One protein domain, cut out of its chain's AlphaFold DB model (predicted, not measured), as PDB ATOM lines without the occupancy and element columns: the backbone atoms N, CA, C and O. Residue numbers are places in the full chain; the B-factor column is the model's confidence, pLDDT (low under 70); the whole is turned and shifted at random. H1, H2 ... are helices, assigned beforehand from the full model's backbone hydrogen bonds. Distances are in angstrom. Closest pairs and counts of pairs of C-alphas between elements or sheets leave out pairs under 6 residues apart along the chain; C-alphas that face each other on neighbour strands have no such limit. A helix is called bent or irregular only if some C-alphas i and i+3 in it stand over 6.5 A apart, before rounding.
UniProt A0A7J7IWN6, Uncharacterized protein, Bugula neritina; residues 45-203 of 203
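Overview. This is residues 45 to 203 of the 203 residues of an uncharacterized protein of Bugula neritina (UniProt A0A7J7IWN6). Two long helices, H1 and the arm H2b of the bent helix H2, lie loosely side by side and run opposite ways, making an elongated frame; H3 angles away at one end and H5 crosses the other arm, H2a, at the far end. A long loop, residues 136 to 168, returns from H3 to the short H4 near the H5 end, and its residues 140 to 159 stand free of the body. The printed part has 159 residues, with five named helices in the order H1, H2, H3, H4, H5 and no named strand: all helix. The whole is loose, with a radius of gyration of the C-alphas of 21.7 A and spans of 68 by 40 by 32 A.

Arrangement. Start with H1, residues 49 to 75, which has a kink of 28 degrees near residue 64. Next comes H2, residues 84 to 111, assigned as one helix by its hydrogen bonds but bent: C-alphas 93 and 96 are 6.5 A apart, and its arms H2a, residues 84 to 93, and H2b, residues 96 to 111, stand at a shallow tilt of 34 degrees, only just short of steep. Taken whole, H2 is the hub, touching three other helices. H1 touches H2b with residues 58 to 62 alone; their closest C-alphas, of Ile 62 and Ile 98, are 7.0 A apart, at a shallow tilt of 22 degrees, opposite ways. At the other end of H2b, look for H3, residues 122 to 135, which touches it with residues 122 to 123 alone; the closest C-alphas, of Asn 110 and Pro 122, are 5.2 A apart, at a steep tilt of 55 degrees. H4, residues 169 to 174, touches no helix. H5, residues 186 to 201, touches H2a at a steep tilt of 44 degrees, opposite ways; the closest C-alphas, of Ala 89 and Lys 193, are 5.2 A apart. In H2a, H2b, H3 and H5 every O i to N i+4 pair is within hydrogen-bond range; in H1 it is 21 of 23 and in H4 1 of 2.

Along the chain. Find C-alpha 49 at (70.326, -12.934, -53.780); from there H1 runs 36.1 A to C-alpha 75. H2a covers 14.3 A and H2b 22.5 A, ending at C-alpha 111 at (65.591, 2.722, -43.678). H3 covers 20.0 A, H4 9.0 A, and H5 22.7 A, ending at C-alpha 201 at (18.283, -10.579, -43.609).

Size, cuts and confidence. The C-alphas farthest apart, of Asn 136 and Gln 202, are 68.4 A apart. The printed part has no cut; the links H3 to H4 and H4 to H5 are long. Look for low pLDDT, under 70, at residues 136 to 173 and residue 203.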
ATOM      1  N   SER A  45      69.722 -17.171 -61.571       71.25
ATOM      2  CA  SER A  45      68.941 -16.763 -60.393       71.25
ATOM      3  C   SER A  45      69.765 -16.729 -59.104       71.25
ATOM      4  O   SER A  45      69.557 -15.844 -58.283       71.25
ATOM      5  N   VAL A  46      70.806 -17.563 -58.983       72.12
ATOM      6  CA  VAL A  46      71.712 -17.605 -57.810       72.12
ATOM      7  C   VAL A  46      72.420 -16.277 -57.512       72.12
ATOM      8  O   VAL A  46      72.954 -16.076 -56.420       72.12
ATOM      9  N   HIS A  47      72.440 -15.356 -58.478       74.38
ATOM     10  CA  HIS A  47      73.008 -14.018 -58.328       74.38
ATOM     11  C   HIS A  47      71.972 -12.962 -57.909       74.38
ATOM     12  O   HIS A  47      72.355 -11.858 -57.528       74.38
ATOM     13  N   ASN A  48      70.674 -13.278 -57.923       79.50
ATOM     14  CA  ASN A  48      69.585 -12.379 -57.524       79.50
ATOM     15  C   ASN A  48      69.335 -12.421 -56.004       79.50
ATOM     16  O   ASN A  48      68.231 -12.167 -55.522       79.50
ATOM     17  N   GLN A  49      70.388 -12.682 -55.223       81.81
ATOM     18  CA  GLN A  49      70.326 -12.934 -53.780       81.81
ATOM     19  C   GLN A  49      69.620 -11.828 -52.988       81.81
ATOM     20  O   GLN A  49      68.975 -12.110 -51.979       81.81
ATOM     21  N   ARG A  50      69.761 -10.562 -53.413       81.50
ATOM     22  CA  ARG A  50      69.125  -9.415 -52.745       81.50
ATOM     23  C   ARG A  50      67.600  -9.464 -52.892       81.50
ATOM     24  O   ARG A  50      66.907  -9.376 -51.883       81.50
ATOM     25  N   VAL A  51      67.103  -9.692 -54.110       83.44
ATOM     26  CA  VAL A  51      65.664  -9.838 -54.395       83.44
ATOM     27  C   VAL A  51      65.110 -11.093 -53.724       83.44
ATOM     28  O   VAL A  51      64.073 -11.037 -53.075       83.44
ATOM     29  N   GLU A  52      65.835 -12.212 -53.770       87.38
ATOM     30  CA  GLU A  52      65.417 -13.436 -53.078       87.38
ATOM     31  C   GLU A  52      65.357 -13.271 -51.550       87.38
ATOM     32  O   GLU A  52      64.476 -13.828 -50.896       87.38
ATOM     33  N   ARG A  53      66.289 -12.516 -50.948       86.62
ATOM     34  CA  ARG A  53      66.248 -12.199 -49.510       86.62
ATOM     35  C   ARG A  53      65.015 -11.366 -49.168       86.62
ATOM     36  O   ARG A  53      64.304 -11.735 -48.241       86.62
ATOM     37  N   PHE A  54      64.733 -10.329 -49.950       86.12
ATOM     38  CA  PHE A  54      63.537  -9.509 -49.770       86.12
ATOM     39  C   PHE A  54      62.244 -10.327 -49.934       86.12
ATOM     40  O   PHE A  54      61.355 -10.283 -49.086       86.12
ATOM     41  N   ASN A  55      62.179 -11.194 -50.948       87.81
ATOM     42  CA  ASN A  55      61.044 -12.097 -51.144       87.81
ATOM     43  C   ASN A  55      60.862 -13.069 -49.968       87.81
ATOM     44  O   ASN A  55      59.731 -13.391 -49.601       87.81
ATOM     45  N   ARG A  56      61.946 -13.545 -49.343       89.81
ATOM     46  CA  ARG A  56      61.859 -14.350 -48.111       89.81
ATOM     47  C   ARG A  56      61.288 -13.555 -46.938       89.81
ATOM     48  O   ARG A  56      60.480 -14.106 -46.189       89.81
ATOM     49  N   GLU A  57      61.661 -12.286 -46.789       88.62
ATOM     50  CA  GLU A  57      61.103 -11.400 -45.759       88.62
ATOM     51  C   GLU A  57      59.594 -11.211 -45.950       88.62
ATOM     52  O   GLU A  57      58.845 -11.443 -45.000       88.62
ATOM     53  N   ILE A  58      59.132 -10.915 -47.172       89.88
ATOM     54  CA  ILE A  58      57.697 -10.808 -47.504       89.88
ATOM     55  C   ILE A  58      56.962 -12.112 -47.182       89.88
ATOM     56  O   ILE A  58      55.941 -12.113 -46.490       89.88
ATOM     57  N   ASN A  59      57.490 -13.245 -47.652       89.62
ATOM     58  CA  ASN A  59      56.868 -14.546 -47.421       89.62
ATOM     59  C   ASN A  59      56.734 -14.860 -45.926       89.62
ATOM     60  O   ASN A  59      55.720 -15.408 -45.498       89.62
ATOM     61  N   THR A  60      57.741 -14.509 -45.131       88.31
ATOM     62  CA  THR A  60      57.758 -14.808 -43.697       88.31
ATOM     63  C   THR A  60      56.808 -13.901 -42.917       88.31
ATOM     64  O   THR A  60      56.031 -14.394 -42.102       88.31
ATOM     65  N   HIS A  61      56.843 -12.590 -43.169       86.31
ATOM     66  CA  HIS A  61      56.101 -11.614 -42.363       86.31
ATOM     67  C   HIS A  61      54.636 -11.478 -42.773       86.31
ATOM     68  O   HIS A  61      53.795 -11.174 -41.929       86.31
ATOM     69  N   ILE A  62      54.324 -11.717 -44.048       89.44
ATOM     70  CA  ILE A  62      52.982 -11.503 -44.591       89.44
ATOM     71  C   ILE A  62      52.350 -12.851 -44.898       89.44
ATOM     72  O   ILE A  62      51.461 -13.295 -44.172       89.44
ATOM     73  N   ARG A  63      52.843 -13.553 -45.925       91.50
ATOM     74  CA  ARG A  63      52.196 -14.781 -46.409       91.50
ATOM     75  C   ARG A  63      52.043 -15.820 -45.297       91.50
ATOM     76  O   ARG A  63      50.942 -16.309 -45.082       91.50
ATOM     77  N   ALA A  64      53.117 -16.150 -44.580       91.75
ATOM     78  CA  ALA A  64      53.074 -17.174 -43.539       91.75
ATOM     79  C   ALA A  64      52.213 -16.763 -42.334       91.75
ATOM     80  O   ALA A  64      51.572 -17.622 -41.732       91.75
ATOM     81  N   ARG A  65      52.174 -15.469 -41.984       91.75
ATOM     82  CA  ARG A  65      51.335 -14.956 -40.893       91.75
ATOM     83  C   ARG A  65      49.852 -15.078 -41.238       91.75
ATOM     84  O   ARG A  65      49.122 -15.752 -40.517       91.75
ATOM     85  N   TYR A  66      49.423 -14.486 -42.351       94.00
ATOM     86  CA  TYR A  66      48.007 -14.465 -42.724       94.00
ATOM     87  C   TYR A  66      47.492 -15.838 -43.154       94.00
ATOM     88  O   TYR A  66      46.377 -16.195 -42.790       94.00
ATOM     89  N   ALA A  67      48.319 -16.668 -43.801       94.25
ATOM     90  CA  ALA A  67      47.939 -18.050 -44.092       94.25
ATOM     91  C   ALA A  67      47.593 -18.829 -42.813       94.25
ATOM     92  O   ALA A  67      46.592 -19.535 -42.782       94.25
ATOM     93  N   ARG A  68      48.370 -18.674 -41.730       94.38
ATOM     94  CA  ARG A  68      48.059 -19.326 -40.444       94.38
ATOM     95  C   ARG A  68      46.726 -18.858 -39.866       94.38
ATOM     96  O   ARG A  68      45.973 -19.693 -39.378       94.38
ATOM     97  N   ILE A  69      46.440 -17.557 -39.934       94.56
ATOM     98  CA  ILE A  69      45.170 -16.988 -39.459       94.56
ATOM     99  C   ILE A  69      44.004 -17.563 -40.272       94.56
ATOM    100  O   ILE A  69      43.038 -18.056 -39.697       94.56
ATOM    101  N   PHE A  70      44.110 -17.576 -41.601       95.62
ATOM    102  CA  PHE A  70      43.037 -18.054 -42.475       95.62
ATOM    103  C   PHE A  70      42.804 -19.559 -42.339       95.62
ATOM    104  O   PHE A  70      41.659 -19.980 -42.204       95.62
ATOM    105  N   TYR A  71      43.868 -20.364 -42.248       95.12
ATOM    106  CA  TYR A  71      43.733 -21.794 -41.959       95.12
ATOM    107  C   TYR A  71      43.120 -22.058 -40.580       95.12
ATOM    108  O   TYR A  71      42.388 -23.031 -40.413       95.12
ATOM    109  N   ALA A  72      43.392 -21.213 -39.581       94.06
ATOM    110  CA  ALA A  72      42.745 -21.327 -38.277       94.06
ATOM    111  C   ALA A  72      41.246 -20.995 -38.360       94.06
ATOM    112  O   ALA A  72      40.435 -21.728 -37.796       94.06
ATOM    113  N   LEU A  73      40.867 -19.943 -39.092       95.25
ATOM    114  CA  LEU A  73      39.462 -19.595 -39.324       95.25
ATOM    115  C   LEU A  73      38.708 -20.713 -40.059       95.25
ATOM    116  O   LEU A  73      37.600 -21.062 -39.656       95.25
ATOM    117  N   GLU A  74      39.311 -21.298 -41.093       94.81
ATOM    118  CA  GLU A  74      38.739 -22.416 -41.852       94.81
ATOM    119  C   GLU A  74      38.590 -23.663 -40.969       94.81
ATOM    120  O   GLU A  74      37.503 -24.228 -40.851       94.81
ATOM    121  N   ARG A  75      39.651 -24.046 -40.246       94.62
ATOM    122  CA  ARG A  75      39.638 -25.208 -39.341       94.62
ATOM    123  C   ARG A  75      38.606 -25.080 -38.219       94.62
ATOM    124  O   ARG A  75      38.057 -26.089 -37.785       94.62
ATOM    125  N   ASN A  76      38.354 -23.861 -37.748       93.75
ATOM    126  CA  ASN A  76      37.361 -23.578 -36.713       93.75
ATOM    127  C   ASN A  76      35.935 -23.418 -37.275       93.75
ATOM    128  O   ASN A  76      35.028 -23.079 -36.518       93.75
ATOM    129  N   GLY A  77      35.727 -23.625 -38.581       93.25
ATOM    130  CA  GLY A  77      34.423 -23.493 -39.237       93.25
ATOM    131  C   GLY A  77      33.917 -22.052 -39.347       93.25
ATOM    132  O   GLY A  77      32.736 -21.831 -39.607       93.25
ATOM    133  N   LYS A  78      34.786 -21.057 -39.127       93.62
ATOM    134  CA  LYS A  78      34.432 -19.633 -39.185       93.62
ATOM    135  C   LYS A  78      34.481 -19.081 -40.607       93.62
ATOM    136  O   LYS A  78      33.640 -18.255 -40.956       93.62
ATOM    137  N   LEU A  79      35.436 -19.551 -41.410       95.19
ATOM    138  CA  LEU A  79      35.620 -19.156 -42.805       95.19
ATOM    139  C   LEU A  79      35.106 -20.256 -43.739       95.19
ATOM    140  O   LEU A  79      35.621 -21.370 -43.714       95.19
ATOM    141  N   ASN A  80      34.120 -19.918 -44.574       93.31
ATOM    142  CA  ASN A  80      33.679 -20.728 -45.706       93.31
ATOM    143  C   ASN A  80      34.004 -19.977 -47.005       93.31
ATOM    144  O   ASN A  80      33.587 -18.833 -47.166       93.31
ATOM    145  N   ILE A  81      34.753 -20.606 -47.911       91.44
ATOM    146  CA  ILE A  81      35.206 -19.976 -49.161       91.44
ATOM    147  C   ILE A  81      34.047 -19.819 -50.158       91.44
ATOM    148  O   ILE A  81      34.043 -18.877 -50.948       91.44
ATOM    149  N   ASP A  82      33.042 -20.688 -50.067       92.88
ATOM    150  CA  ASP A  82      31.853 -20.649 -50.922       92.88
ATOM    151  C   ASP A  82      30.797 -19.644 -50.426       92.88
ATOM    152  O   ASP A  82      29.805 -19.396 -51.110       92.88
ATOM    153  N   ASP A  83      30.990 -19.061 -49.236       91.69
ATOM    154  CA  ASP A  83      30.100 -18.044 -48.678       91.69
ATOM    155  C   ASP A  83      30.617 -16.632 -49.028       91.69
ATOM    156  O   ASP A  83      31.636 -16.189 -48.480       91.69
ATOM    157  N   PRO A  84      29.916 -15.876 -49.894       90.56
ATOM    158  CA  PRO A  84      30.346 -14.540 -50.290       90.56
ATOM    159  C   PRO A  84      30.404 -13.558 -49.111       90.56
ATOM    160  O   PRO A  84      31.218 -12.637 -49.144       90.56
ATOM    161  N   ILE A  85      29.611 -13.760 -48.049       91.19
ATOM    162  CA  ILE A  85      29.654 -12.916 -46.846       91.19
ATOM    163  C   ILE A  85      30.949 -13.171 -46.074       91.19
ATOM    164  O   ILE A  85      31.608 -12.229 -45.629       91.19
ATOM    165  N   CYS A  86      31.352 -14.440 -45.957       92.94
ATOM    166  CA  CYS A  86      32.628 -14.803 -45.350       92.94
ATOM    167  C   CYS A  86      33.802 -14.155 -46.093       92.94
ATOM    168  O   CYS A  86      34.691 -13.607 -45.442       92.94
ATOM    169  N   ILE A  87      33.800 -14.195 -47.430       94.69
ATOM    170  CA  ILE A  87      34.857 -13.593 -48.256       94.69
ATOM    171  C   ILE A  87      34.842 -12.062 -48.168       94.69
ATOM    172  O   ILE A  87      35.902 -11.459 -48.000       94.69
ATOM    173  N   ALA A  88      33.667 -11.429 -48.206       91.00
ATOM    174  CA  ALA A  88      33.535  -9.979 -48.068       91.00
ATOM    175  C   ALA A  88      34.057  -9.483 -46.707       91.00
ATOM    176  O   ALA A  88      34.887  -8.574 -46.663       91.00
ATOM    177  N   ALA A  89      33.657 -10.130 -45.606       92.44
ATOM    178  CA  ALA A  89      34.153  -9.811 -44.266       92.44
ATOM    179  C   ALA A  89      35.669 -10.031 -44.148       92.44
ATOM    180  O   ALA A  89      36.381  -9.217 -43.552       92.44
ATOM    181  N   LEU A  90      36.184 -11.112 -44.746       95.25
ATOM    182  CA  LEU A  90      37.615 -11.408 -44.758       95.25
ATOM    183  C   LEU A  90      38.397 -10.308 -45.490       95.25
ATOM    184  O   LEU A  90      39.388  -9.804 -44.964       95.25
ATOM    185  N   HIS A  91      37.944  -9.904 -46.678       94.12
ATOM    186  CA  HIS A  91      38.571  -8.836 -47.453       94.12
ATOM    187  C   HIS A  91      38.530  -7.495 -46.722       94.12
ATOM    188  O   HIS A  91      39.569  -6.844 -46.605       94.12
ATOM    189  N   PHE A  92      37.369  -7.123 -46.178       92.06
ATOM    190  CA  PHE A  92      37.186  -5.871 -45.445       92.06
ATOM    191  C   PHE A  92      38.170  -5.734 -44.276       92.06
ATOM    192  O   PHE A  92      38.786  -4.685 -44.100       92.06
ATOM    193  N   VAL A  93      38.375  -6.806 -43.505       93.00
ATOM    194  CA  VAL A  93      39.274  -6.777 -42.343       93.00
ATOM    195  C   VAL A  93      40.742  -6.911 -42.740       93.00
ATOM    196  O   VAL A  93      41.592  -6.160 -42.256       93.00
ATOM    197  N   TYR A  94      41.080  -7.889 -43.581       94.75
ATOM    198  CA  TYR A  94      42.472  -8.306 -43.735       94.75
ATOM    199  C   TYR A  94      43.220  -7.602 -44.865       94.75
ATOM    200  O   TYR A  94      44.432  -7.454 -44.736       94.75
ATOM    201  N   ILE A  95      42.560  -7.095 -45.916       94.31
ATOM    202  CA  ILE A  95      43.237  -6.285 -46.948       94.31
ATOM    203  C   ILE A  95      43.904  -5.033 -46.345       94.31
ATOM    204  O   ILE A  95      45.117  -4.884 -46.523       94.31
ATOM    205  N   PRO A  96      43.204  -4.157 -45.591       93.06
ATOM    206  CA  PRO A  96      43.840  -2.967 -45.018       93.06
ATOM    207  C   PRO A  96      44.946  -3.319 -44.014       93.06
ATOM    208  O   PRO A  96      45.983  -2.654 -43.979       93.06
ATOM    209  N   ARG A  97      44.789  -4.404 -43.244       93.25
ATOM    210  CA  ARG A  97      45.836  -4.899 -42.332       93.25
ATOM    211  C   ARG A  97      47.076  -5.383 -43.085       93.25
ATOM    212  O   ARG A  97      48.190  -5.045 -42.692       93.25
ATOM    213  N   ILE A  98      46.899  -6.152 -44.162       93.88
ATOM    214  CA  ILE A  98      47.999  -6.626 -45.014       93.88
ATOM    215  C   ILE A  98      48.740  -5.433 -45.624       93.88
ATOM    216  O   ILE A  98      49.970  -5.404 -45.572       93.88
ATOM    217  N   ASN A  99      48.010  -4.437 -46.133       93.44
ATOM    218  CA  ASN A  99      48.595  -3.216 -46.689       93.44
ATOM    219  C   ASN A  99      49.413  -2.448 -45.643       93.44
ATOM    220  O   ASN A  99      50.554  -2.094 -45.909       93.44
ATOM    221  N   GLN A 100      48.910  -2.305 -44.414       92.25
ATOM    222  CA  GLN A 100      49.669  -1.672 -43.331       92.25
ATOM    223  C   GLN A 100      50.971  -2.426 -43.008       92.25
ATOM    224  O   GLN A 100      52.015  -1.816 -42.770       92.25
ATOM    225  N   VAL A 101      50.940  -3.762 -42.994       91.56
ATOM    226  CA  VAL A 101      52.153  -4.568 -42.780       91.56
ATOM    227  C   VAL A 101      53.128  -4.418 -43.951       91.56
ATOM    228  O   VAL A 101      54.334  -4.332 -43.717       91.56
ATOM    229  N   LEU A 102      52.632  -4.353 -45.189       92.12
ATOM    230  CA  LEU A 102      53.439  -4.082 -46.381       92.12
ATOM    231  C   LEU A 102      54.105  -2.704 -46.316       92.12
ATOM    232  O   LEU A 102      55.304  -2.610 -46.574       92.12
ATOM    233  N   ASP A 103      53.374  -1.666 -45.914       92.75
ATOM    234  CA  ASP A 103      53.903  -0.308 -45.766       92.75
ATOM    235  C   ASP A 103      54.983  -0.241 -44.687       92.75
ATOM    236  O   ASP A 103      56.061   0.319 -44.904       92.75
ATOM    237  N   ASN A 104      54.749  -0.897 -43.549       91.38
ATOM    238  CA  ASN A 104      55.746  -1.018 -42.489       91.38
ATOM    239  C   ASN A 104      56.989  -1.774 -42.972       91.38
ATOM    240  O   ASN A 104      58.111  -1.341 -42.716       91.38
ATOM    241  N   LEU A 105      56.813  -2.877 -43.706       91.44
ATOM    242  CA  LEU A 105      57.925  -3.641 -44.264       91.44
ATOM    243  C   LEU A 105      58.715  -2.803 -45.277       91.44
ATOM    244  O   LEU A 105      59.944  -2.794 -45.222       91.44
ATOM    245  N   LYS A 106      58.030  -2.055 -46.152       90.38
ATOM    246  CA  LYS A 106      58.644  -1.105 -47.089       90.38
ATOM    247  C   LYS A 106      59.444  -0.045 -46.333       90.38
ATOM    248  O   LYS A 106      60.602   0.195 -46.669       90.38
ATOM    249  N   ALA A 107      58.874   0.553 -45.288       91.06
ATOM    250  CA  ALA A 107      59.549   1.556 -44.471       91.06
ATOM    251  C   ALA A 107      60.791   0.983 -43.770       91.06
ATOM    252  O   ALA A 107      61.875   1.555 -43.891       91.06
ATOM    253  N   CYS A 108      60.673  -0.168 -43.102       90.75
ATOM    254  CA  CYS A 108      61.797  -0.849 -42.461       90.75
ATOM    255  C   CYS A 108      62.889  -1.199 -43.473       90.75
ATOM    256  O   CYS A 108      64.065  -0.911 -43.245       90.75
ATOM    257  N   HIS A 109      62.510  -1.765 -44.620       89.31
ATOM    258  CA  HIS A 109      63.454  -2.105 -45.671       89.31
ATOM    259  C   HIS A 109      64.152  -0.853 -46.214       89.31
ATOM    260  O   HIS A 109      65.364  -0.841 -46.363       89.31
ATOM    261  N   ASN A 110      63.451   0.251 -46.431       91.00
ATOM    262  CA  ASN A 110      64.057   1.456 -46.995       91.00
ATOM    263  C   ASN A 110      65.005   2.199 -46.033       91.00
ATOM    264  O   ASN A 110      65.900   2.917 -46.492       91.00
ATOM    265  N   HIS A 111      64.842   2.008 -44.720       93.38
ATOM    266  CA  HIS A 111      65.591   2.722 -43.678       93.38
ATOM    267  C   HIS A 111      66.579   1.850 -42.886       93.38
ATOM    268  O   HIS A 111      67.307   2.385 -42.050       93.38
ATOM    269  N   HIS A 112      66.654   0.534 -43.121       91.06
ATOM    270  CA  HIS A 112      67.630  -0.301 -42.414       91.06
ATOM    271  C   HIS A 112      69.066  -0.019 -42.895       91.06
ATOM    272  O   HIS A 112      69.303   0.076 -44.101       91.06
ATOM    273  N   PRO A 113      70.054   0.092 -41.992       93.19
ATOM    274  CA  PRO A 113      71.446   0.279 -42.382       93.19
ATOM    275  C   PRO A 113      72.034  -1.017 -42.955       93.19
ATOM    276  O   PRO A 113      71.943  -2.085 -42.343       93.19
ATOM    277  N   ILE A 114      72.704  -0.929 -44.106       91.31
ATOM    278  CA  ILE A 114      73.396  -2.069 -44.714       91.31
ATOM    279  C   ILE A 114      74.871  -2.047 -44.309       91.31
ATOM    280  O   ILE A 114      75.655  -1.214 -44.767       91.31
ATOM    281  N   ARG A 115      75.283  -3.023 -43.492       91.31
ATOM    282  CA  ARG A 115      76.653  -3.102 -42.949       91.31
ATOM    283  C   ARG A 115      77.742  -3.113 -44.023       91.31
ATOM    284  O   ARG A 115      78.784  -2.495 -43.853       91.31
ATOM    285  N   THR A 116      77.509  -3.819 -45.129       89.75
ATOM    286  CA  THR A 116      78.475  -3.933 -46.236       89.75
ATOM    287  C   THR A 116      78.563  -2.677 -47.098       89.75
ATOM    288  O   THR A 116      79.489  -2.562 -47.887       89.75
ATOM    289  N   GLU A 117      77.626  -1.741 -46.944       90.94
ATOM    290  CA  GLU A 117      77.534  -0.499 -47.722       90.94
ATOM    291  C   GLU A 117      77.840   0.723 -46.834       90.94
ATOM    292  O   GLU A 117      77.295   1.810 -47.021       90.94
ATOM    293  N   GLY A 118      78.681   0.537 -45.808       92.44
ATOM    294  CA  GLY A 118      79.076   1.606 -44.885       92.44
ATOM    295  C   GLY A 118      77.960   2.066 -43.944       92.44
ATOM    296  O   GLY A 118      77.960   3.224 -43.538       92.44
ATOM    297  N   ASN A 119      77.014   1.181 -43.609       93.75
ATOM    298  CA  ASN A 119      75.812   1.475 -42.812       93.75
ATOM    299  C   ASN A 119      74.854   2.490 -43.452       93.75
ATOM    300  O   ASN A 119      73.991   3.031 -42.764       93.75
ATOM    301  N   LEU A 120      74.966   2.722 -44.761       94.31
ATOM    302  CA  LEU A 120      73.975   3.501 -45.491       94.31
ATOM    303  C   LEU A 120      72.678   2.703 -45.643       94.31
ATOM    304  O   LEU A 120      72.698   1.479 -45.812       94.31
ATOM    305  N   THR A 121      71.548   3.402 -45.593       94.25
ATOM    306  CA  THR A 121      70.234   2.814 -45.878       94.25
ATOM    307  C   THR A 121      70.007   2.685 -47.386       94.25
ATOM    308  O   THR A 121      70.628   3.423 -48.159       94.25
ATOM    309  N   PRO A 122      69.103   1.805 -47.855       91.44
ATOM    310  CA  PRO A 122      68.729   1.756 -49.269       91.44
ATOM    311  C   PRO A 122      68.346   3.116 -49.853       91.44
ATOM    312  O   PRO A 122      68.840   3.472 -50.921       91.44
ATOM    313  N   LEU A 123      67.558   3.921 -49.130       91.50
ATOM    314  CA  LEU A 123      67.215   5.280 -49.565       91.50
ATOM    315  C   LEU A 123      68.447   6.181 -49.710       91.50
ATOM    316  O   LEU A 123      68.575   6.899 -50.701       91.50
ATOM    317  N   GLN A 124      69.385   6.124 -48.763       93.44
ATOM    318  CA  GLN A 124      70.630   6.896 -48.844       93.44
ATOM    319  C   GLN A 124      71.513   6.445 -50.012       93.44
ATOM    320  O   GLN A 124      72.140   7.278 -50.665       93.44
ATOM    321  N   LEU A 125      71.554   5.143 -50.305       91.31
ATOM    322  CA  LEU A 125      72.281   4.603 -51.455       91.31
ATOM    323  C   LEU A 125      71.672   5.077 -52.776       91.31
ATOM    324  O   LEU A 125      72.419   5.480 -53.670       91.31
ATOM    325  N   VAL A 126      70.340   5.096 -52.882       88.25
ATOM    326  CA  VAL A 126      69.635   5.652 -54.044       88.25
ATOM    327  C   VAL A 126      69.963   7.136 -54.199       88.25
ATOM    328  O   VAL A 126      70.455   7.533 -55.255       88.25
ATOM    329  N   ALA A 127      69.811   7.944 -53.148       88.62
ATOM    330  CA  ALA A 127      70.119   9.375 -53.192       88.62
ATOM    331  C   ALA A 127      71.581   9.650 -53.596       88.62
ATOM    332  O   ALA A 127      71.849  10.481 -54.465       88.62
ATOM    333  N   LYS A 128      72.532   8.893 -53.032       88.88
ATOM    334  CA  LYS A 128      73.951   8.959 -53.405       88.88
ATOM    335  C   LYS A 128      74.171   8.590 -54.872       88.88
ATOM    336  O   LYS A 128      74.947   9.257 -55.552       88.88
ATOM    337  N   SER A 129      73.501   7.548 -55.367       83.44
ATOM    338  CA  SER A 129      73.618   7.126 -56.766       83.44
ATOM    339  C   SER A 129      73.086   8.183 -57.737       83.44
ATOM    340  O   SER A 129      73.747   8.468 -58.732       83.44
ATOM    341  N   ILE A 130      71.963   8.827 -57.404       83.19
ATOM    342  CA  ILE A 130      71.363   9.908 -58.197       83.19
ATOM    343  C   ILE A 130      72.298  11.116 -58.233       83.19
ATOM    344  O   ILE A 130      72.589  11.643 -59.304       83.19
ATOM    345  N   HIS A 131      72.836  11.522 -57.080       84.69
ATOM    346  CA  HIS A 131      73.789  12.626 -57.003       84.69
ATOM    347  C   HIS A 131      75.023  12.380 -57.887       84.69
ATOM    348  O   HIS A 131      75.415  13.256 -58.655       84.69
ATOM    349  N   LEU A 132      75.617  11.182 -57.809       82.06
ATOM    350  CA  LEU A 132      76.767  10.797 -58.639       82.06
ATOM    351  C   LEU A 132      76.423  10.740 -60.134       82.06
ATOM    352  O   LEU A 132      77.260  11.049 -60.979       82.06
ATOM    353  N   TYR A 133      75.203  10.329 -60.474       73.00
ATOM    354  CA  TYR A 133      74.739  10.275 -61.854       73.00
ATOM    355  C   TYR A 133      74.567  11.680 -62.450       73.00
ATOM    356  O   TYR A 133      75.055  11.952 -63.548       73.00
ATOM    357  N   ASN A 134      73.964  12.595 -61.685       74.88
ATOM    358  CA  ASN A 134      73.757  13.987 -62.080       74.88
ATOM    359  C   ASN A 134      75.082  14.754 -62.214       74.88
ATOM    360  O   ASN A 134      75.249  15.520 -63.161       74.88
ATOM    361  N   SER A 135      76.059  14.509 -61.332       73.94
ATOM    362  CA  SER A 135      77.381  15.149 -61.425       73.94
ATOM    363  C   SER A 135      78.182  14.734 -62.663       73.94
ATOM    364  O   SER A 135      79.084  15.456 -63.075       73.94
ATOM    365  N   ASN A 136      77.854  13.586 -63.266       66.69
ATOM    366  CA  ASN A 136      78.551  13.045 -64.433       66.69
ATOM    367  C   ASN A 136      77.881  13.411 -65.775       66.69
ATOM    368  O   ASN A 136      78.322  12.924 -66.814       66.69
ATOM    369  N   GLY A 137      76.831  14.247 -65.778       56.53
ATOM    370  CA  GLY A 137      76.214  14.778 -67.005       56.53
ATOM    371  C   GLY A 137      75.444  13.760 -67.860       56.53
ATOM    372  O   GLY A 137      75.266  13.983 -69.052       56.53
ATOM    373  N   ALA A 138      74.996  12.639 -67.284       56.16
ATOM    374  CA  ALA A 138      74.328  11.547 -68.003       56.16
ATOM    375  C   ALA A 138      72.783  11.576 -67.909       56.16
ATOM    376  O   ALA A 138      72.134  10.540 -68.054       56.16
ATOM    377  N   SER A 139      72.169  12.722 -67.611       55.00
ATOM    378  CA  SER A 139      70.725  12.809 -67.358       55.00
ATOM    379  C   SER A 139      69.887  12.655 -68.632       55.00
ATOM    380  O   SER A 139      69.940  13.516 -69.503       55.00
ATOM    381  N   GLU A 140      69.023  11.640 -68.664       53.16
ATOM    382  CA  GLU A 140      67.682  11.800 -69.230       53.16
ATOM    383  C   GLU A 140      66.721  11.881 -68.037       53.16
ATOM    384  O   GLU A 140      66.500  10.869 -67.359       53.16
ATOM    385  N   PRO A 141      66.221  13.080 -67.689       53.75
ATOM    386  CA  PRO A 141      65.057  13.204 -66.821       53.75
ATOM    387  C   PRO A 141      63.905  12.376 -67.405       53.75
ATOM    388  O   PRO A 141      63.842  12.181 -68.618       53.75
ATOM    389  N   LEU A 142      62.971  11.917 -66.568       53.81
ATOM    390  CA  LEU A 142      61.658  11.481 -67.054       53.81
ATOM    391  C   LEU A 142      60.948  12.698 -67.679       53.81
ATOM    392  O   LEU A 142      60.118  13.332 -67.034       53.81
ATOM    393  N   GLU A 143      61.299  13.081 -68.907       48.38
ATOM    394  CA  GLU A 143      60.441  13.938 -69.714       48.38
ATOM    395  C   GLU A 143      59.225  13.112 -70.123       48.38
ATOM    396  O   GLU A 143      59.350  11.979 -70.581       48.38
ATOM    397  N   THR A 144      58.051  13.684 -69.874       46.69
ATOM    398  CA  THR A 144      56.703  13.135 -70.028       46.69
ATOM    399  C   THR A 144      56.557  12.241 -71.264       46.69
ATOM    400  O   THR A 144      56.206  12.703 -72.350       46.69
ATOM    401  N   VAL A 145      56.796  10.938 -71.106       40.66
ATOM    402  CA  VAL A 145      56.459   9.956 -72.133       40.66
ATOM    403  C   VAL A 145      54.949   9.750 -72.057       40.66
ATOM    404  O   VAL A 145      54.453   8.897 -71.328       40.66
ATOM    405  N   ASN A 146      54.207  10.563 -72.811       45.25
ATOM    406  CA  ASN A 146      52.861  10.214 -73.250       45.25
ATOM    407  C   ASN A 146      52.987   9.059 -74.254       45.25
ATOM    408  O   ASN A 146      52.941   9.260 -75.465       45.25
ATOM    409  N   SER A 147      53.195   7.847 -73.756       39.34
ATOM    410  CA  SER A 147      52.850   6.640 -74.489       39.34
ATOM    411  C   SER A 147      52.201   5.673 -73.516       39.34
ATOM    412  O   SER A 147      52.725   5.367 -72.446       39.34
ATOM    413  N   GLU A 148      50.982   5.299 -73.876       40.38
ATOM    414  CA  GLU A 148      50.104   4.383 -73.167       40.38
ATOM    415  C   GLU A 148      50.906   3.173 -72.670       40.38
ATOM    416  O   GLU A 148      51.515   2.444 -73.461       40.38
ATOM    417  N   LEU A 149      50.942   2.972 -71.346       35.22
ATOM    418  CA  LEU A 149      51.420   1.711 -70.791       35.22
ATOM    419  C   LEU A 149      50.572   0.590 -71.411       35.22
ATOM    420  O   LEU A 149      49.347   0.661 -71.310       35.22
ATOM    421  N   PRO A 150      51.172  -0.452 -72.013       37.25
ATOM    422  CA  PRO A 150      50.411  -1.634 -72.365       37.25
ATOM    423  C   PRO A 150      49.862  -2.240 -71.076       37.25
ATOM    424  O   PRO A 150      50.603  -2.400 -70.100       37.25
ATOM    425  N   ASP A 151      48.560  -2.525 -71.100       41.28
ATOM    426  CA  ASP A 151      47.788  -3.065 -69.992       41.28
ATOM    427  C   ASP A 151      48.579  -4.089 -69.174       41.28
ATOM    428  O   ASP A 151      49.178  -5.038 -69.689       41.28
ATOM    429  N   ASN A 152      48.557  -3.836 -67.869       38.31
ATOM    430  CA  ASN A 152      49.034  -4.678 -66.788       38.31
ATOM    431  C   ASN A 152      48.918  -6.182 -67.130       38.31
ATOM    432  O   ASN A 152      47.795  -6.669 -67.301       38.31
ATOM    433  N   PRO A 153      50.020  -6.955 -67.223       37.62
ATOM    434  CA  PRO A 153      49.903  -8.388 -67.404       37.62
ATOM    435  C   PRO A 153      49.351  -8.982 -66.109       37.62
ATOM    436  O   PRO A 153      50.033  -9.092 -65.095       37.62
ATOM    437  N   THR A 154      48.083  -9.374 -66.189       37.03
ATOM    438  CA  THR A 154      47.393 -10.195 -65.199       37.03
ATOM    439  C   THR A 154      47.173  -9.473 -63.867       37.03
ATOM    440  O   THR A 154      47.649  -9.880 -62.809       37.03
ATOM    441  N   THR A 155      46.255  -8.501 -63.880       34.94
ATOM    442  CA  THR A 155      45.147  -8.616 -62.926       34.94
ATOM    443  C   THR A 155      44.620 -10.040 -63.068       34.94
ATOM    444  O   THR A 155      43.903 -10.373 -64.010       34.94
ATOM    445  N   VAL A 156      45.025 -10.926 -62.154       32.72
ATOM    446  CA  VAL A 156      44.159 -12.050 -61.799       32.72
ATOM    447  C   VAL A 156      42.792 -11.404 -61.629       32.72
ATOM    448  O   VAL A 156      42.715 -10.424 -60.877       32.72
ATOM    449  N   PRO A 157      41.757 -11.822 -62.374       30.12
ATOM    450  CA  PRO A 157      40.443 -11.275 -62.145       30.12
ATOM    451  C   PRO A 157      40.158 -11.565 -60.680       30.12
ATOM    452  O   PRO A 157      39.989 -12.719 -60.282       30.12
ATOM    453  N   ILE A 158      40.158 -10.514 -59.862       37.72
ATOM    454  CA  ILE A 158      39.493 -10.530 -58.575       37.72
ATOM    455  C   ILE A 158      38.019 -10.586 -58.964       37.72
ATOM    456  O   ILE A 158      37.308  -9.595 -58.954       37.72
ATOM    457  N   HIS A 159      37.575 -11.762 -59.406       33.25
ATOM    458  CA  HIS A 159      36.181 -12.147 -59.405       33.25
ATOM    459  C   HIS A 159      35.867 -12.694 -58.011       33.25
ATOM    460  O   HIS A 159      35.298 -13.763 -57.848       33.25
ATOM    461  N   ALA A 160      36.302 -11.972 -56.978       35.84
ATOM    462  CA  ALA A 160      35.435 -11.835 -55.836       35.84
ATOM    463  C   ALA A 160      34.504 -10.686 -56.225       35.84
ATOM    464  O   ALA A 160      35.011  -9.679 -56.728       35.84
ATOM    465  N   PRO A 161      33.181 -10.807 -56.054       35.31
ATOM    466  CA  PRO A 161      32.337  -9.632 -56.097       35.31
ATOM    467  C   PRO A 161      32.942  -8.653 -55.091       35.31
ATOM    468  O   PRO A 161      32.902  -8.877 -53.882       35.31
ATOM    469  N   ILE A 162      33.591  -7.603 -55.597       41.59
ATOM    470  CA  ILE A 162      33.764  -6.387 -54.827       41.59
ATOM    471  C   ILE A 162      32.316  -5.995 -54.602       41.59
ATOM    472  O   ILE A 162      31.644  -5.590 -55.551       41.59
ATOM    473  N   MET A 163      31.788  -6.274 -53.405       40.12
ATOM    474  CA  MET A 163      30.554  -5.631 -52.992       40.12
ATOM    475  C   MET A 163      30.793  -4.159 -53.283       40.12
ATOM    476  O   MET A 163      31.765  -3.585 -52.794       40.12
ATOM    477  N   ASP A 164      29.990  -3.599 -54.175       41.62
ATOM    478  CA  ASP A 164      29.923  -2.168 -54.373       41.62
ATOM    479  C   ASP A 164      29.362  -1.611 -53.060       41.62
ATOM    480  O   ASP A 164      28.155  -1.494 -52.878       41.62
ATOM    481  N   VAL A 165      30.240  -1.415 -52.065       47.44
ATOM    482  CA  VAL A 165      29.876  -1.005 -50.695       47.44
ATOM    483  C   VAL A 165      29.482   0.477 -50.647       47.44
ATOM    484  O   VAL A 165      29.360   1.047 -49.569       47.44
ATOM    485  N   ASN A 166      29.248   1.104 -51.805       44.69
ATOM    486  CA  ASN A 166      28.785   2.484 -51.929       44.69
ATOM    487  C   ASN A 166      27.389   2.727 -51.318       44.69
ATOM    488  O   ASN A 166      26.904   3.854 -51.365       44.69
ATOM    489  N   GLU A 167      26.730   1.715 -50.741       47.56
ATOM    490  CA  GLU A 167      25.430   1.891 -50.086       47.56
ATOM    491  C   GLU A 167      25.490   2.232 -48.585       47.56
ATOM    492  O   GLU A 167      24.462   2.647 -48.068       47.56
ATOM    493  N   ASP A 168      26.639   2.177 -47.891       52.12
ATOM    494  CA  ASP A 168      26.705   2.598 -46.476       52.12
ATOM    495  C   ASP A 168      28.086   3.159 -46.064       52.12
ATOM    496  O   ASP A 168      28.892   2.497 -45.409       52.12
ATOM    497  N   ASP A 169      28.353   4.439 -46.344       55.22
ATOM    498  CA  ASP A 169      29.519   5.166 -45.793       55.22
ATOM    499  C   ASP A 169      29.565   5.150 -44.244       55.22
ATOM    500  O   ASP A 169      30.618   5.338 -43.629       55.22
ATOM    501  N   ASN A 170      28.437   4.876 -43.579       62.19
ATOM    502  CA  ASN A 170      28.375   4.643 -42.133       62.19
ATOM    503  C   ASN A 170      28.973   3.288 -41.708       62.19
ATOM    504  O   ASN A 170      29.552   3.199 -40.625       62.19
ATOM    505  N   PHE A 171      28.870   2.245 -42.542       64.69
ATOM    506  CA  PHE A 171      29.393   0.906 -42.251       64.69
ATOM    507  C   PHE A 171      30.926   0.918 -42.189       64.69
ATOM    508  O   PHE A 171      31.503   0.493 -41.185       64.69
ATOM    509  N   LEU A 172      31.578   1.488 -43.212       61.69
ATOM    510  CA  LEU A 172      33.044   1.550 -43.316       61.69
ATOM    511  C   LEU A 172      33.676   2.330 -42.151       61.69
ATOM    512  O   LEU A 172      34.737   1.954 -41.657       61.69
ATOM    513  N   ASN A 173      33.006   3.389 -41.682       67.44
ATOM    514  CA  ASN A 173      33.499   4.259 -40.612       67.44
ATOM    515  C   ASN A 173      33.241   3.720 -39.194       67.44
ATOM    516  O   ASN A 173      33.828   4.221 -38.234       67.44
ATOM    517  N   SER A 174      32.379   2.711 -39.040       73.31
ATOM    518  CA  SER A 174      32.032   2.151 -37.727       73.31
ATOM    519  C   SER A 174      33.102   1.206 -37.164       73.31
ATOM    520  O   SER A 174      33.215   1.046 -35.947       73.31
ATOM    521  N   PHE A 175      33.934   0.622 -38.032       82.25
ATOM    522  CA  PHE A 175      34.972  -0.329 -37.647       82.25
ATOM    523  C   PHE A 175      36.373   0.259 -37.801       82.25
ATOM    524  O   PHE A 175      36.806   0.628 -38.890       82.25
ATOM    525  N   ASN A 176      37.151   0.245 -36.717       84.31
ATOM    526  CA  ASN A 176      38.585   0.503 -36.810       84.31
ATOM    527  C   ASN A 176      39.324  -0.782 -37.213       84.31
ATOM    528  O   ASN A 176      39.708  -1.590 -36.365       84.31
ATOM    529  N   VAL A 177      39.557  -0.952 -38.519       86.69
ATOM    530  CA  VAL A 177      40.231  -2.139 -39.077       86.69
ATOM    531  C   VAL A 177      41.654  -2.349 -38.569       86.69
ATOM    532  O   VAL A 177      42.132  -3.482 -38.593       86.69
ATOM    533  N   HIS A 178      42.311  -1.311 -38.052       87.19
ATOM    534  CA  HIS A 178      43.676  -1.378 -37.523       87.19
ATOM    535  C   HIS A 178      43.739  -1.588 -36.006       87.19
ATOM    536  O   HIS A 178      44.835  -1.724 -35.463       87.19
ATOM    537  N   LEU A 179      42.595  -1.617 -35.314       86.12
ATOM    538  CA  LEU A 179      42.561  -1.863 -33.877       86.12
ATOM    539  C   LEU A 179      43.076  -3.274 -33.566       86.12
ATOM    540  O   LEU A 179      42.638  -4.258 -34.170       86.12
ATOM    541  N   ASP A 180      43.995  -3.373 -32.610       86.56
ATOM    542  CA  ASP A 180      44.404  -4.664 -32.072       86.56
ATOM    543  C   ASP A 180      43.280  -5.217 -31.188       86.56
ATOM    544  O   ASP A 180      42.961  -4.664 -30.136       86.56
ATOM    545  N   ASP A 181      42.645  -6.289 -31.655       86.19
ATOM    546  CA  ASP A 181      41.563  -6.978 -30.960       86.19
ATOM    547  C   ASP A 181      42.076  -8.113 -30.055       86.19
ATOM    548  O   ASP A 181      41.272  -8.886 -29.528       86.19
ATOM    549  N   GLY A 182      43.402  -8.247 -29.907       89.12
ATOM    550  CA  GLY A 182      44.058  -9.321 -29.164       89.12
ATOM    551  C   GLY A 182      43.946 -10.699 -29.825       89.12
ATOM    552  O   GLY A 182      44.363 -11.693 -29.231       89.12
ATOM    553  N   ALA A 183      43.384 -10.778 -31.035       90.50
ATOM    554  CA  ALA A 183      43.097 -12.017 -31.752       90.50
ATOM    555  C   ALA A 183      43.494 -11.943 -33.239       90.50
ATOM    556  O   ALA A 183      42.914 -12.636 -34.077       90.50
ATOM    557  N   ASP A 184      44.481 -11.103 -33.574       89.94
ATOM    558  CA  ASP A 184      44.982 -10.883 -34.939       89.94
ATOM    559  C   ASP A 184      43.900 -10.433 -35.953       89.94
ATOM    560  O   ASP A 184      44.095 -10.532 -37.164       89.94
ATOM    561  N   GLY A 185      42.780  -9.869 -35.495       91.06
ATOM    562  CA  GLY A 185      41.659  -9.431 -36.336       91.06
ATOM    563  C   GLY A 185      40.523 -10.441 -36.456       91.06
ATOM    564  O   GLY A 185      39.569 -10.190 -37.191       91.06
ATOM    565  N   GLN A 186      40.596 -11.579 -35.761       93.62
ATOM    566  CA  GLN A 186      39.540 -12.590 -35.804       93.62
ATOM    567  C   GLN A 186      38.251 -12.128 -35.115       93.62
ATOM    568  O   GLN A 186      37.171 -12.449 -35.604       93.62
ATOM    569  N   ASN A 187      38.339 -11.353 -34.028       92.56
ATOM    570  CA  ASN A 187      37.144 -10.836 -33.355       92.56
ATOM    571  C   ASN A 187      36.463  -9.786 -34.232       92.56
ATOM    572  O   ASN A 187      35.241  -9.772 -34.350       92.56
ATOM    573  N   LEU A 188      37.261  -8.934 -34.882       92.56
ATOM    574  CA  LEU A 188      36.741  -7.964 -35.840       92.56
ATOM    575  C   LEU A 188      36.101  -8.655 -37.054       92.56
ATOM    576  O   LEU A 188      35.029  -8.251 -37.492       92.56
ATOM    577  N   TYR A 189      36.720  -9.721 -37.566       94.31
ATOM    578  CA  TYR A 189      36.148 -10.544 -38.634       94.31
ATOM    579  C   TYR A 189      34.772 -11.105 -38.260       94.31
ATOM    580  O   TYR A 189      33.834 -10.976 -39.046       94.31
ATOM    581  N   ASP A 190      34.628 -11.674 -37.059       93.12
ATOM    582  CA  ASP A 190      33.351 -12.222 -36.594       93.12
ATOM    583  C   ASP A 190      32.273 -11.128 -36.482       93.12
ATOM    584  O   ASP A 190      31.137 -11.341 -36.908       93.12
ATOM    585  N   GLN A 191      32.627  -9.939 -35.976       91.06
ATOM    586  CA  GLN A 191      31.709  -8.794 -35.872       91.06
ATOM    587  C   GLN A 191      31.233  -8.312 -37.246       91.06
ATOM    588  O   GLN A 191      30.034  -8.149 -37.464       91.06
ATOM    589  N   VAL A 192      32.164  -8.121 -38.183       91.19
ATOM    590  CA  VAL A 192      31.853  -7.676 -39.548       91.19
ATOM    591  C   VAL A 192      30.990  -8.712 -40.265       91.19
ATOM    592  O   VAL A 192      30.003  -8.355 -40.904       91.19
ATOM    593  N   LYS A 193      31.319 -10.003 -40.131       91.94
ATOM    594  CA  LYS A 193      30.548 -11.095 -40.733       91.94
ATOM    595  C   LYS A 193      29.108 -11.120 -40.219       91.94
ATOM    596  O   LYS A 193      28.193 -11.189 -41.034       91.94
ATOM    597  N   LEU A 194      28.909 -11.056 -38.900       90.94
ATOM    598  CA  LEU A 194      27.571 -11.036 -38.298       90.94
ATOM    599  C   LEU A 194      26.757  -9.839 -38.790       90.94
ATOM    600  O   LEU A 194      25.611  -9.999 -39.196       90.94
ATOM    601  N   HIS A 195      27.369  -8.660 -38.832       87.19
ATOM    602  CA  HIS A 195      26.675  -7.458 -39.270       87.19
ATOM    603  C   HIS A 195      26.268  -7.513 -40.751       87.19
ATOM    604  O   HIS A 195      25.138  -7.179 -41.102       87.19
ATOM    605  N   LEU A 196      27.144  -8.011 -41.633       87.38
ATOM    606  CA  LEU A 196      26.797  -8.219 -43.044       87.38
ATOM    607  C   LEU A 196      25.645  -9.227 -43.217       87.38
ATOM    608  O   LEU A 196      24.805  -9.050 -44.099       87.38
ATOM    609  N   GLN A 197      25.572 -10.261 -42.371       87.38
ATOM    610  CA  GLN A 197      24.440 -11.197 -42.356       87.38
ATOM    611  C   GLN A 197      23.135 -10.510 -41.928       87.38
ATOM    612  O   GLN A 197      22.094 -10.759 -42.535       87.38
ATOM    613  N   GLU A 198      23.179  -9.630 -40.923       86.31
ATOM    614  CA  GLU A 198      22.016  -8.859 -40.467       86.31
ATOM    615  C   GLU A 198      21.467  -7.939 -41.564       86.31
ATOM    616  O   GLU A 198      20.256  -7.914 -41.775       86.31
ATOM    617  N   ILE A 199      22.339  -7.241 -42.301       82.38
ATOM    618  CA  ILE A 199      21.938  -6.358 -43.408       82.38
ATOM    619  C   ILE A 199      21.187  -7.142 -44.490       82.38
ATOM    620  O   ILE A 199      20.160  -6.684 -44.987       82.38
ATOM    621  N   ILE A 200      21.673  -8.333 -44.847       78.50
ATOM    622  CA  ILE A 200      21.054  -9.165 -45.888       78.50
ATOM    623  C   ILE A 200      19.698  -9.714 -45.433       78.50
ATOM    624  O   ILE A 200      18.783  -9.794 -46.243       78.50
ATOM    625  N   LEU A 201      19.548 -10.074 -44.157       73.56
ATOM    626  CA  LEU A 201      18.283 -10.579 -43.609       73.56
ATOM    627  C   LEU A 201      17.213  -9.488 -43.424       73.56
ATOM    628  O   LEU A 201      16.037  -9.815 -43.273       73.56
ATOM    629  N   GLN A 202      17.610  -8.213 -43.393       70.56
ATOM    630  CA  GLN A 202      16.709  -7.059 -43.299       70.56
ATOM    631  C   GLN A 202      16.260  -6.515 -44.670       70.56
ATOM    632  O   GLN A 202      15.418  -5.614 -44.704       70.56
ATOM    633  N   ARG A 203      16.799  -7.045 -45.776       56.66
ATOM    634  CA  ARG A 203      16.383  -6.757 -47.159       56.66
ATOM    635  C   ARG A 203      15.439  -7.840 -47.681       56.66
ATOM    636  O   ARG A 203      14.499  -7.467 -48.415       56.66
TER     637      ARG A 203